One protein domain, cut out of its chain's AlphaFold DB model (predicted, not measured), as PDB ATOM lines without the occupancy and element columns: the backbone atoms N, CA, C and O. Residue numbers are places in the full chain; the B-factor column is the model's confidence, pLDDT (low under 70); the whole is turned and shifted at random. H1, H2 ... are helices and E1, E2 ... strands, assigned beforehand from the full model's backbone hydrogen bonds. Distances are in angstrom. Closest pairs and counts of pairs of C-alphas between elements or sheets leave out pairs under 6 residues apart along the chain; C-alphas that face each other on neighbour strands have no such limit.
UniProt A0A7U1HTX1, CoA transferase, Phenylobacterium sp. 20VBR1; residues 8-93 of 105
ATOM      1  N   GLU A   8     -19.140  34.651  77.004       91.25
ATOM      2  CA  GLU A   8     -20.160  33.594  77.026       91.25
ATOM      3  C   GLU A   8     -21.073  33.658  75.794       91.25
ATOM      4  O   GLU A   8     -21.326  32.646  75.140       91.25
ATOM      5  N   ALA A   9     -21.529  34.863  75.438       93.00
ATOM      6  CA  ALA A   9     -22.364  35.086  74.262       93.00
ATOM      7  C   ALA A   9     -21.583  34.845  72.963       93.00
ATOM      8  O   ALA A   9     -22.099  34.213  72.044       93.00
ATOM      9  N   ALA A  10     -20.325  35.295  72.904       94.12
ATOM     10  CA  ALA A  10     -19.441  35.035  71.774       94.12
ATOM     11  C   ALA A  10     -19.186  33.530  71.600       94.12
ATOM     12  O   ALA A  10     -19.300  33.018  70.490       94.12
ATOM     13  N   ALA A  11     -18.910  32.805  72.688       95.12
ATOM     14  CA  ALA A  11     -18.727  31.357  72.651       95.12
ATOM     15  C   ALA A  11     -19.997  30.634  72.177       95.12
ATOM     16  O   ALA A  11     -19.919  29.779  71.296       95.12
ATOM     17  N   ALA A  12     -21.173  31.010  72.691       96.94
ATOM     18  CA  ALA A  12     -22.443  30.428  72.259       96.94
ATOM     19  C   ALA A  12     -22.734  30.693  70.774       96.94
ATOM     20  O   ALA A  12     -23.156  29.783  70.061       96.94
ATOM     21  N   ALA A  13     -22.466  31.910  70.289       96.81
ATOM     22  CA  ALA A  13     -22.626  32.261  68.880       96.81
ATOM     23  C   ALA A  13     -21.694  31.441  67.976       96.81
ATOM     24  O   ALA A  13     -22.134  30.918  66.952       96.81
ATOM     25  N   VAL A  14     -20.427  31.274  68.374       97.75
ATOM     26  CA  VAL A  14     -19.468  30.433  67.646       97.75
ATOM     27  C   VAL A  14     -19.934  28.977  67.614       97.75
ATOM     28  O   VAL A  14     -19.922  28.378  66.543       97.75
ATOM     29  N   LEU A  15     -20.398  28.420  68.739       97.81
ATOM     30  CA  LEU A  15     -20.921  27.048  68.801       97.81
ATOM     31  C   LEU A  15     -22.161  26.851  67.920       97.81
ATOM     32  O   LEU A  15     -22.265  25.843  67.225       97.81
ATOM     33  N   ALA A  16     -23.088  27.811  67.905       98.06
ATOM     34  CA  ALA A  16     -24.259  27.752  67.033       98.06
ATOM     35  C   ALA A  16     -23.862  27.797  65.547       98.06
ATOM     36  O   ALA A  16     -24.375  27.016  64.743       98.06
ATOM     37  N   ALA A  17     -22.920  28.672  65.182       98.25
ATOM     38  CA  ALA A  17     -22.435  28.801  63.811       98.25
ATOM     39  C   ALA A  17     -21.715  27.530  63.337       98.25
ATOM     40  O   ALA A  17     -22.053  26.982  62.287       98.25
ATOM     41  N   THR A  18     -20.764  27.013  64.119       98.25
ATOM     42  CA  THR A  18     -20.026  25.791  63.764       98.25
ATOM     43  C   THR A  18     -20.919  24.554  63.792       98.25
ATOM     44  O   THR A  18     -20.808  23.712  62.904       98.25
ATOM     45  N   GLY A  19     -21.859  24.470  64.738       98.06
ATOM     46  CA  GLY A  19     -22.875  23.419  64.771       98.06
ATOM     47  C   GLY A  19     -23.771  23.436  63.531       98.06
ATOM     48  O   GLY A  19     -24.065  22.379  62.977       98.06
ATOM     49  N   THR A  20     -24.144  24.622  63.040       98.31
ATOM     50  CA  THR A  20     -24.921  24.776  61.796       98.31
ATOM     51  C   THR A  20     -24.124  24.303  60.583       98.31
ATOM     52  O   THR A  20     -24.633  23.520  59.786       98.31
ATOM     53  N   ILE A  21     -22.846  24.688  60.484       98.44
ATOM     54  CA  ILE A  21     -21.945  24.206  59.424       98.44
ATOM     55  C   ILE A  21     -21.820  22.675  59.475       98.44
ATOM     56  O   ILE A  21     -21.903  22.009  58.445       98.44
ATOM     57  N   ALA A  22     -21.663  22.095  60.668       97.94
ATOM     58  CA  ALA A  22     -21.576  20.648  60.840       97.94
ATOM     59  C   ALA A  22     -22.876  19.931  60.434       97.94
ATOM     60  O   ALA A  22     -22.821  18.904  59.755       97.94
ATOM     61  N   ALA A  23     -24.039  20.482  60.799       98.06
ATOM     62  CA  ALA A  23     -25.343  19.972  60.384       98.06
ATOM     63  C   ALA A  23     -25.519  20.028  58.857       98.06
ATOM     64  O   ALA A  23     -26.019  19.076  58.258       98.06
ATOM     65  N   ASP A  24     -25.055  21.101  58.213       98.00
ATOM     66  CA  ASP A  24     -25.089  21.245  56.757       98.00
ATOM     67  C   ASP A  24     -24.191  20.239  56.046       98.00
ATOM     68  O   ASP A  24     -24.637  19.582  55.101       98.00
ATOM     69  N   LEU A  25     -22.958  20.058  56.524       97.75
ATOM     70  CA  LEU A  25     -22.067  19.015  56.019       97.75
ATOM     71  C   LEU A  25     -22.713  17.640  56.184       97.75
ATOM     72  O   LEU A  25     -22.754  16.851  55.243       97.75
ATOM     73  N   ARG A  26     -23.288  17.355  57.357       97.38
ATOM     74  CA  ARG A  26     -23.940  16.069  57.609       97.38
ATOM     75  C   ARG A  26     -25.141  15.854  56.693       97.38
ATOM     76  O   ARG A  26     -25.297  14.753  56.164       97.38
ATOM     77  N   ARG A  27     -25.944  16.890  56.443       97.88
ATOM     78  CA  ARG A  27     -27.070  16.852  55.501       97.88
ATOM     79  C   ARG A  27     -26.623  16.473  54.090       97.88
ATOM     80  O   ARG A  27     -27.330  15.705  53.450       97.88
ATOM     81  N   GLN A  28     -25.457  16.925  53.627       97.44
ATOM     82  CA  GLN A  28     -24.924  16.515  52.319       97.44
ATOM     83  C   GLN A  28     -24.637  15.005  52.250       97.44
ATOM     84  O   GLN A  28     -24.797  14.404  51.193       97.44
ATOM     85  N   PHE A  29     -24.280  14.372  53.373       95.75
ATOM     86  CA  PHE A  29     -24.009  12.930  53.429       95.75
ATOM     87  C   PHE A  29     -25.257  12.054  53.600       95.75
ATOM     88  O   PHE A  29     -25.288  10.947  53.072       95.75
ATOM     89  N   ILE A  30     -26.257  12.489  54.378       96.25
ATOM     90  CA  ILE A  30     -27.419  11.643  54.742       96.25
ATOM     91  C   ILE A  30     -28.779  12.198  54.317       96.25
ATOM     92  O   ILE A  30     -29.806  11.596  54.621       96.25
ATOM     93  N   GLY A  31     -28.814  13.364  53.673       96.19
ATOM     94  CA  GLY A  31     -30.036  14.010  53.183       96.19
ATOM     95  C   GLY A  31     -30.983  14.541  54.266       96.19
ATOM     96  O   GLY A  31     -32.045  15.061  53.936       96.19
ATOM     97  N   ARG A  32     -30.638  14.430  55.555       95.56
ATOM     98  CA  ARG A  32     -31.487  14.865  56.678       95.56
ATOM     99  C   ARG A  32     -30.958  16.146  57.313       95.56
ATOM    100  O   ARG A  32     -29.768  16.244  57.600       95.56
ATOM    101  N   GLY A  33     -31.854  17.102  57.552       95.31
ATOM    102  CA  GLY A  33     -31.562  18.298  58.342       95.31
ATOM    103  C   GLY A  33     -31.498  17.996  59.838       95.31
ATOM    104  O   GLY A  33     -32.061  17.005  60.308       95.31
ATOM    105  N   GLN A  34     -30.816  18.859  60.587       97.62
ATOM    106  CA  GLN A  34     -30.702  18.778  62.043       97.62
ATOM    107  C   GLN A  34     -30.982  20.154  62.652       97.62
ATOM    108  O   GLN A  34     -30.635  21.175  62.060       97.62
ATOM    109  N   SER A  35     -31.599  20.177  63.833       97.56
ATOM    110  CA  SER A  35     -31.735  21.397  64.629       97.56
ATOM    111  C   SER A  35     -30.497  21.572  65.502       97.56
ATOM    112  O   SER A  35     -30.049  20.616  66.133       97.56
ATOM    113  N   VAL A  36     -29.974  22.794  65.566       97.62
ATOM    114  CA  VAL A  36     -28.826  23.160  66.403       97.62
ATOM    115  C   VAL A  36     -29.306  24.132  67.471       97.62
ATOM    116  O   VAL A  36     -30.023  25.085  67.175       97.62
ATOM    117  N   SER A  37     -28.915  23.892  68.720       97.69
ATOM    118  CA  SER A  37     -29.186  24.794  69.841       97.69
ATOM    119  C   SER A  37     -27.906  24.998  70.641       97.69
ATOM    120  O   SER A  37     -27.095  24.080  70.748       97.69
ATOM    121  N   ALA A  38     -27.710  26.207  71.163       97.12
ATOM    122  CA  ALA A  38     -26.555  26.559  71.978       97.12
ATOM    123  C   ALA A  38     -27.018  27.309  73.228       97.12
ATOM    124  O   ALA A  38     -27.838  28.225  73.151       97.12
ATOM    125  N   SER A  39     -26.473  26.924  74.379       96.38
ATOM    126  CA  SER A  39     -26.733  27.553  75.672       96.38
ATOM    127  C   SER A  39     -25.557  28.439  76.061       96.38
ATOM    128  O   SER A  39     -24.412  27.990  76.066       96.38
ATOM    129  N   THR A  40     -25.820  29.692  76.436       95.12
ATOM    130  CA  THR A  40     -24.777  30.607  76.930       95.12
ATOM    131  C   THR A  40     -24.123  30.095  78.207       95.12
ATOM    132  O   THR A  40     -22.912  30.219  78.368       95.12
ATOM    133  N   ARG A  41     -24.897  29.439  79.081       92.94
ATOM    134  CA  ARG A  41     -24.387  28.813  80.306       92.94
ATOM    135  C   ARG A  41     -23.416  27.675  79.996       92.94
ATOM    136  O   ARG A  41     -22.348  27.607  80.596       92.94
ATOM    137  N   GLU A  42     -23.781  26.781  79.083       93.88
ATOM    138  CA  GLU A  42     -22.924  25.644  78.721       93.88
ATOM    139  C   GLU A  42     -21.692  26.105  77.940       93.88
ATOM    140  O   GLU A  42     -20.587  25.634  78.199       93.88
ATOM    141  N   ALA A  43     -21.851  27.095  77.058       94.19
ATOM    142  CA  ALA A  43     -20.739  27.723  76.354       94.19
ATOM    143  C   ALA A  43     -19.738  28.371  77.326       94.19
ATOM    144  O   ALA A  43     -18.529  28.232  77.150       94.19
ATOM    145  N   ALA A  44     -20.226  29.028  78.384       90.62
ATOM    146  CA  ALA A  44     -19.382  29.576  79.443       90.62
ATOM    147  C   ALA A  44     -18.604  28.477  80.185       90.62
ATOM    148  O   ALA A  44     -17.396  28.605  80.376       90.62
ATOM    149  N   ALA A  45     -19.273  27.379  80.555       90.06
ATOM    150  CA  ALA A  45     -18.628  26.239  81.208       90.06
ATOM    151  C   ALA A  45     -17.559  25.590  80.309       90.06
ATOM    152  O   ALA A  45     -16.489  25.217  80.788       90.06
ATOM    153  N   ALA A  46     -17.802  25.518  78.996       89.81
ATOM    154  CA  ALA A  46     -16.853  24.967  78.034       89.81
ATOM    155  C   ALA A  46     -15.533  25.765  77.966       89.81
ATOM    156  O   ALA A  46     -14.463  25.159  77.857       89.81
ATOM    157  N   LEU A  47     -15.579  27.100  78.105       89.94
ATOM    158  CA  LEU A  47     -14.382  27.960  78.132       89.94
ATOM    159  C   LEU A  47     -13.440  27.645  79.304       89.94
ATOM    160  O   LEU A  47     -12.235  27.870  79.206       89.94
ATOM    161  N   VAL A  48     -13.980  27.116  80.402       86.69
ATOM    162  CA  VAL A  48     -13.232  26.724  81.606       86.69
ATOM    163  C   VAL A  48     -13.265  25.213  81.835       86.69
ATOM    164  O   VAL A  48     -13.046  24.746  82.947       86.69
ATOM    165  N   SER A  49     -13.511  24.432  80.780       82.88
ATOM    166  CA  SER A  49     -13.711  22.977  80.848       82.88
ATOM    167  C   SER A  49     -12.604  22.224  81.587       82.88
ATOM    168  O   SER A  49     -12.898  21.250  82.269       82.88
ATOM    169  N   PHE A  50     -11.354  22.694  81.526       80.25
ATOM    170  CA  PHE A  50     -10.229  22.102  82.262       80.25
ATOM    171  C   PHE A  50     -10.430  22.094  83.789       80.25
ATOM    172  O   PHE A  50      -9.915  21.206  84.455       80.25
ATOM    173  N   VAL A  51     -11.193  23.045  84.343       79.19
ATOM    174  CA  VAL A  51     -11.541  23.104  85.777       79.19
ATOM    175  C   VAL A  51     -12.567  22.030  86.146       79.19
ATOM    176  O   VAL A  51     -12.633  21.596  87.290       79.19
ATOM    177  N   HIS A  52     -13.368  21.595  85.176       81.56
ATOM    178  CA  HIS A  52     -14.423  20.600  85.358       81.56
ATOM    179  C   HIS A  52     -13.982  19.182  84.972       81.56
ATOM    180  O   HIS A  52     -14.801  18.265  85.007       81.56
ATOM    181  N   GLN A  53     -12.716  18.980  84.594       83.31
ATOM    182  CA  GLN A  53     -12.199  17.649  84.286       83.31
ATOM    183  C   GLN A  53     -12.050  16.826  85.567       83.31
ATOM    184  O   GLN A  53     -11.415  17.251  86.530       83.31
ATOM    185  N   SER A  54     -12.601  15.616  85.546       84.31
ATOM    186  CA  SER A  54     -12.413  14.596  86.575       84.31
ATOM    187  C   SER A  54     -11.718  13.380  85.972       84.31
ATOM    188  O   SER A  54     -12.016  12.996  84.840       84.31
ATOM    189  N   PHE A  55     -10.833  12.747  86.736       85.88
ATOM    190  CA  PHE A  55     -10.175  11.506  86.339       85.88
ATOM    191  C   PHE A  55     -10.902  10.331  86.987       85.88
ATOM    192  O   PHE A  55     -11.029  10.291  88.207       85.88
ATOM    193  N   GLU A  56     -11.387   9.394  86.169       89.38
ATOM    194  CA  GLU A  56     -12.024   8.160  86.651       89.38
ATOM    195  C   GLU A  56     -11.044   7.326  87.491       89.38
ATOM    196  O   GLU A  56     -11.384   6.856  88.574       89.38
ATOM    197  N   ASP A  57      -9.796   7.230  87.030       91.00
ATOM    198  CA  ASP A  57      -8.679   6.684  87.794       91.00
ATOM    199  C   ASP A  57      -7.844   7.827  88.387       91.00
ATOM    200  O   ASP A  57      -7.042   8.468  87.698       91.00
ATOM    201  N   ALA A  58      -8.023   8.068  89.686       85.94
ATOM    202  CA  ALA A  58      -7.310   9.111  90.415       85.94
ATOM    203  C   ALA A  58      -5.783   8.918  90.416       85.94
ATOM    204  O   ALA A  58      -5.051   9.899  90.525       85.94
ATOM    205  N   THR A  59      -5.280   7.690  90.251       86.69
ATOM    206  CA  THR A  59      -3.830   7.419  90.211       86.69
ATOM    207  C   THR A  59      -3.181   7.892  88.911       86.69
ATOM    208  O   THR A  59      -1.971   8.109  88.857       86.69
ATOM    209  N   ARG A  60      -3.994   8.099  87.868       85.44
ATOM    210  CA  ARG A  60      -3.585   8.650  86.570       85.44
ATOM    211  C   ARG A  60      -3.837  10.148  86.452       85.44
ATOM    212  O   ARG A  60      -3.494  10.735  85.423       85.44
ATOM    213  N   ALA A  61      -4.439  10.764  87.470       83.94
ATOM    214  CA  ALA A  61      -4.596  12.204  87.503       83.94
ATOM    215  C   ALA A  61      -3.205  12.863  87.519       83.94
ATOM    216  O   ALA A  61      -2.327  12.434  88.274       83.94
ATOM    217  N   PRO A  62      -2.975  13.913  86.711       77.50
ATOM    218  CA  PRO A  62      -1.802  14.751  86.866       77.50
ATOM    219  C   PRO A  62      -1.711  15.229  88.319       77.50
ATOM    220  O   PRO A  62      -2.746  15.547  88.916       77.50
ATOM    221  N   PRO A  63      -0.500  15.308  88.897       71.19
ATOM    222  CA  PRO A  63      -0.347  15.849  90.237       71.19
ATOM    223  C   PRO A  63      -0.947  17.254  90.284       71.19
ATOM    224  O   PRO A  63      -0.812  18.028  89.328       71.19
ATOM    225  N   SER A  64      -1.598  17.587  91.400       66.50
ATOM    226  CA  SER A  64      -2.080  18.946  91.643       66.50
ATOM    227  C   SER A  64      -0.928  19.917  91.411       66.50
ATOM    228  O   SER A  64       0.170  19.725  91.944       66.50
ATOM    229  N   ARG A  65      -1.134  20.925  90.558       59.22
ATOM    230  CA  ARG A  65      -0.039  21.823  90.207       59.22
ATOM    231  C   ARG A  65       0.338  22.595  91.480       59.22
ATOM    232  O   ARG A  65      -0.551  23.152  92.120       59.22
ATOM    233  N   PRO A  66       1.632  22.710  91.835       54.19
ATOM    234  CA  PRO A  66       2.066  23.419  93.048       54.19
ATOM    235  C   PRO A  66       1.528  24.861  93.175       54.19
ATOM    236  O   PRO A  66       1.423  25.400  94.271       54.19
ATOM    237  N   ALA A  67       1.156  25.476  92.046       51.81
ATOM    238  CA  ALA A  67       0.597  26.823  91.929       51.81
ATOM    239  C   ALA A  67      -0.892  26.961  92.313       51.81
ATOM    240  O   ALA A  67      -1.371  28.083  92.498       51.81
ATOM    241  N   ASP A  68      -1.624  25.849  92.429       50.31
ATOM    242  CA  ASP A  68      -3.070  25.853  92.681       50.31
ATOM    243  C   ASP A  68      -3.396  25.954  94.185       50.31
ATOM    244  O   ASP A  68      -4.531  26.235  94.557       50.31
ATOM    245  N   LEU A  69      -2.389  25.797  95.058       45.06
ATOM    246  CA  LEU A  69      -2.547  25.831  96.518       45.06
ATOM    247  C   LEU A  69      -2.534  27.253  97.119       45.06
ATOM    248  O   LEU A  69      -3.032  27.430  98.224       45.06
ATOM    249  N   ASN A  70      -2.020  28.265  96.401       44.19
ATOM    250  CA  ASN A  70      -1.813  29.634  96.918       44.19
ATOM    251  C   ASN A  70      -2.314  30.759  95.980       44.19
ATOM    252  O   ASN A  70      -1.782  31.866  95.989       44.19
ATOM    253  N   GLY A  71      -3.339  30.510  95.159       42.22
ATOM    254  CA  GLY A  71      -4.050  31.600  94.468       42.22
ATOM    255  C   GLY A  71      -3.405  32.137  93.182       42.22
ATOM    256  O   GLY A  71      -3.508  33.328  92.899       42.22
ATOM    257  N   GLY A  72      -2.803  31.273  92.357       42.81
ATOM    258  CA  GLY A  72      -2.587  31.580  90.931       42.81
ATOM    259  C   GLY A  72      -1.195  32.076  90.527       42.81
ATOM    260  O   GLY A  72      -0.986  32.413  89.361       42.81
ATOM    261  N   GLY A  73      -0.221  32.063  91.437       48.00
ATOM    262  CA  GLY A  73       1.191  32.256  91.106       48.00
ATOM    263  C   GLY A  73       1.751  31.003  90.447       48.00
ATOM    264  O   GLY A  73       2.205  30.080  91.122       48.00
ATOM    265  N   ARG A  74       1.682  30.926  89.118       55.47
ATOM    266  CA  ARG A  74       2.258  29.808  88.373       55.47
ATOM    267  C   ARG A  74       3.784  29.794  88.592       55.47
ATOM    268  O   ARG A  74       4.488  30.622  88.054       55.47
ATOM    269  N   GLY A  75       4.281  28.878  89.420       53.00
ATOM    270  CA  GLY A  75       5.622  28.266  89.414       53.00
ATOM    271  C   GLY A  75       6.914  29.103  89.510       53.00
ATOM    272  O   GLY A  75       7.896  28.573  90.015       53.00
ATOM    273  N   THR A  76       6.982  30.354  89.045       57.47
ATOM    274  CA  THR A  76       8.214  31.164  89.025       57.47
ATOM    275  C   THR A  76       7.906  32.657  89.215       57.47
ATOM    276  O   THR A  76       6.848  33.112  88.780       57.47
ATOM    277  N   PRO A  77       8.831  33.462  89.780       64.12
ATOM    278  CA  PRO A  77       8.657  34.915  89.905       64.12
ATOM    279  C   PRO A  77       8.465  35.649  88.568       64.12
ATOM    280  O   PRO A  77       7.939  36.754  88.541       64.12
ATOM    281  N   ALA A  78       8.895  35.041  87.457       68.44
ATOM    282  CA  ALA A  78       8.799  35.600  86.109       68.44
ATOM    283  C   ALA A  78       7.451  35.314  85.418       68.44
ATOM    284  O   ALA A  78       7.276  35.647  84.247       68.44
ATOM    285  N   MET A  79       6.510  34.665  86.104       73.56
ATOM    286  CA  MET A  79       5.240  34.244  85.530       73.56
ATOM    287  C   MET A  79       4.098  35.111  86.035       73.56
ATOM    288  O   MET A  79       3.830  35.168  87.232       73.56
ATOM    289  N   GLY A  80       3.397  35.771  85.119       76.12
ATOM    290  CA  GLY A  80       2.329  36.694  85.485       76.12
ATOM    291  C   GLY A  80       2.188  37.856  84.518       76.12
ATOM    292  O   GLY A  80       2.781  37.866  83.439       76.12
ATOM    293  N   PHE A  81       1.367  38.828  84.907       84.50
ATOM    294  CA  PHE A  81       1.204  40.070  84.163       84.50
ATOM    295  C   PHE A  81       2.251  41.092  84.602       84.50
ATOM    296  O   PHE A  81       2.352  41.400  85.786       84.50
ATOM    297  N   PHE A  82       2.975  41.656  83.641       85.12
ATOM    298  CA  PHE A  82       3.982  42.687  83.868       85.12
ATOM    299  C   PHE A  82       3.638  43.924  83.049       85.12
ATOM    300  O   PHE A  82       3.230  43.809  81.889       85.12
ATOM    301  N   ALA A  83       3.796  45.099  83.653       92.44
ATOM    302  CA  ALA A  83       3.602  46.365  82.963       92.44
ATOM    303  C   ALA A  83       4.715  46.594  81.928       92.44
ATOM    304  O   ALA A  83       5.891  46.342  82.192       92.44
ATOM    305  N   THR A  84       4.340  47.088  80.754       93.06
ATOM    306  CA  THR A  84       5.256  47.568  79.716       93.06
ATOM    307  C   THR A  84       5.448  49.078  79.830       93.06
ATOM    308  O   THR A  84       4.698  49.769  80.520       93.06
ATOM    309  N   GLN A  85       6.454  49.616  79.136       94.50
ATOM    310  CA  GLN A  85       6.806  51.043  79.184       94.50
ATOM    311  C   GLN A  85       5.646  51.980  78.794       94.50
ATOM    312  O   GLN A  85       5.580  53.112  79.255       94.50
ATOM    313  N   ASP A  86       4.721  51.506  77.965       95.38
ATOM    314  CA  ASP A  86       3.547  52.249  77.501       95.38
ATOM    315  C   ASP A  86       2.277  51.990  78.336       95.38
ATOM    316  O   ASP A  86       1.172  52.329  77.916       95.38
ATOM    317  N   GLY A  87       2.409  51.361  79.509       90.62
ATOM    318  CA  GLY A  87       1.302  51.109  80.435       90.62
ATOM    319  C   GLY A  87       0.399  49.925  80.069       90.62
ATOM    320  O   GLY A  87      -0.548  49.626  80.803       90.62
ATOM    321  N   ARG A  88       0.670  49.211  78.966       92.44
ATOM    322  CA  ARG A  88       0.014  47.926  78.677       92.44
ATOM    323  C   ARG A  88       0.581  46.824  79.579       92.44
ATOM    324  O   ARG A  88       1.556  47.021  80.293       92.44
ATOM    325  N   HIS A  89      -0.085  45.673  79.608       90.81
ATOM    326  CA  HIS A  89       0.379  44.512  80.367       90.81
ATOM    327  C   HIS A  89       0.635  43.348  79.418       90.81
ATOM    328  O   HIS A  89      -0.189  43.067  78.545       90.81
ATOM    329  N   ILE A  90       1.752  42.656  79.618       89.50
ATOM    330  CA  ILE A  90       2.055  41.389  78.950       89.50
ATOM    331  C   ILE A  90       1.968  40.255  79.959       89.50
ATOM    332  O   ILE A  90       2.369  40.414  81.109       89.50
ATOM    333  N   TYR A  91       1.445  39.111  79.528       83.38
ATOM    334  CA  TYR A  91       1.486  37.897  80.326       83.38
ATOM    335  C   TYR A  91       2.734  37.097  79.957       83.38
ATOM    336  O   TYR A  91       2.840  36.597  78.836       83.38
ATOM    337  N   LEU A  92       3.674  36.970  80.890       81.81
ATOM    338  CA  LEU A  92       4.834  36.104  80.731       81.81
ATOM    339  C   LEU A  92       4.497  34.710  81.255       81.81
ATOM    340  O   LEU A  92       4.085  34.530  82.403       81.81
ATOM    341  N   HIS A  93       4.672  33.716  80.389       75.19
ATOM    342  CA  HIS A  93       4.539  32.304  80.716       75.19
ATOM    343  C   HIS A  93       5.875  31.609  80.425       75.19
ATOM    344  O   HIS A  93       6.074  31.149  79.300       75.19
TER     345      HIS A  93
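Overview. This is residues 8 to 93 of the 105 residues of the protein "CoA transferase" of Phenylobacterium sp. 20VBR1 (UniProt A0A7U1HTX1). A small two-stranded hairpin, E1 and E2, lies at one end of a flat, extended model and the long helix H1 reaches toward the other end, with the long loop of residues 53 to 79 between the hairpin and the helical part. The short helix H2 packs across the first residues of H1, the chain having folded back through residues 31 to 39, and little H3 follows H2; residues 54 to 60 of the loop stick out. The printed part has 86 residues, with three named helices and then two named strands in the order H1, H2, H3, E1, E2; the sheet, E1 - E2, is antiparallel, and the class is mostly helix. The radius of gyration of the C-alphas is 20.1 A, and the spans are 57 by 46 by 22 A.

Arrangement. Look first at E1, residues 80 to 83, and E2, residues 89 to 92, antiparallel neighbours that form a hairpin with 144 degrees between their directions. Between them you will find N 82 and O 90 at 2.9 A and N 92 and O 80 at 2.8 A, both within hydrogen-bond range. H1, residues 8 to 30, is apart from both strands, and so is H2, residues 40 to 47. H1 touches H2 with residues 8 to 15 alone; the closest C-alphas are those of Glu 8 and Ala 44, 4.8 A apart. Their lines are about perpendicular, at 90 degrees. H3, residues 49 to 52, meets H2 only through their link, and it is apart from H1 and E2. In H1 and H2 every O i to N i+4 pair is within hydrogen-bond range; H3 is too short for such a pair, but its one O i to N i+3 pair is within range.

Along the chain. Find C-alpha 80 at (2.329, 36.694, 85.485); from there E1 runs 10.1 A to C-alpha 83. E2 covers 9.5 A from C-alpha 89 and ends at C-alpha 92, at (4.834, 36.104, 80.731). Now go to C-alpha 8 at (-20.160, 33.594, 77.026), where H1 begins and runs 32.1 A to Ile 30. H2 spans 10.8 A from Thr 40 to Leu 47, and H3 5.1 A from Ser 49 to His 52.

Size, cuts and confidence. The two C-alphas farthest apart are those of Gly 31 and Gln 85, 58.4 A. The printed part has no cut. The link from H3 to E1, 27 residues, is long; H1 to H2 is a short link of 9 residues, and the links H2 to H3 and E1 to E2 are tight. The mean pLDDT of the printed part is 84.6, and residues 64 to 78 are under 70.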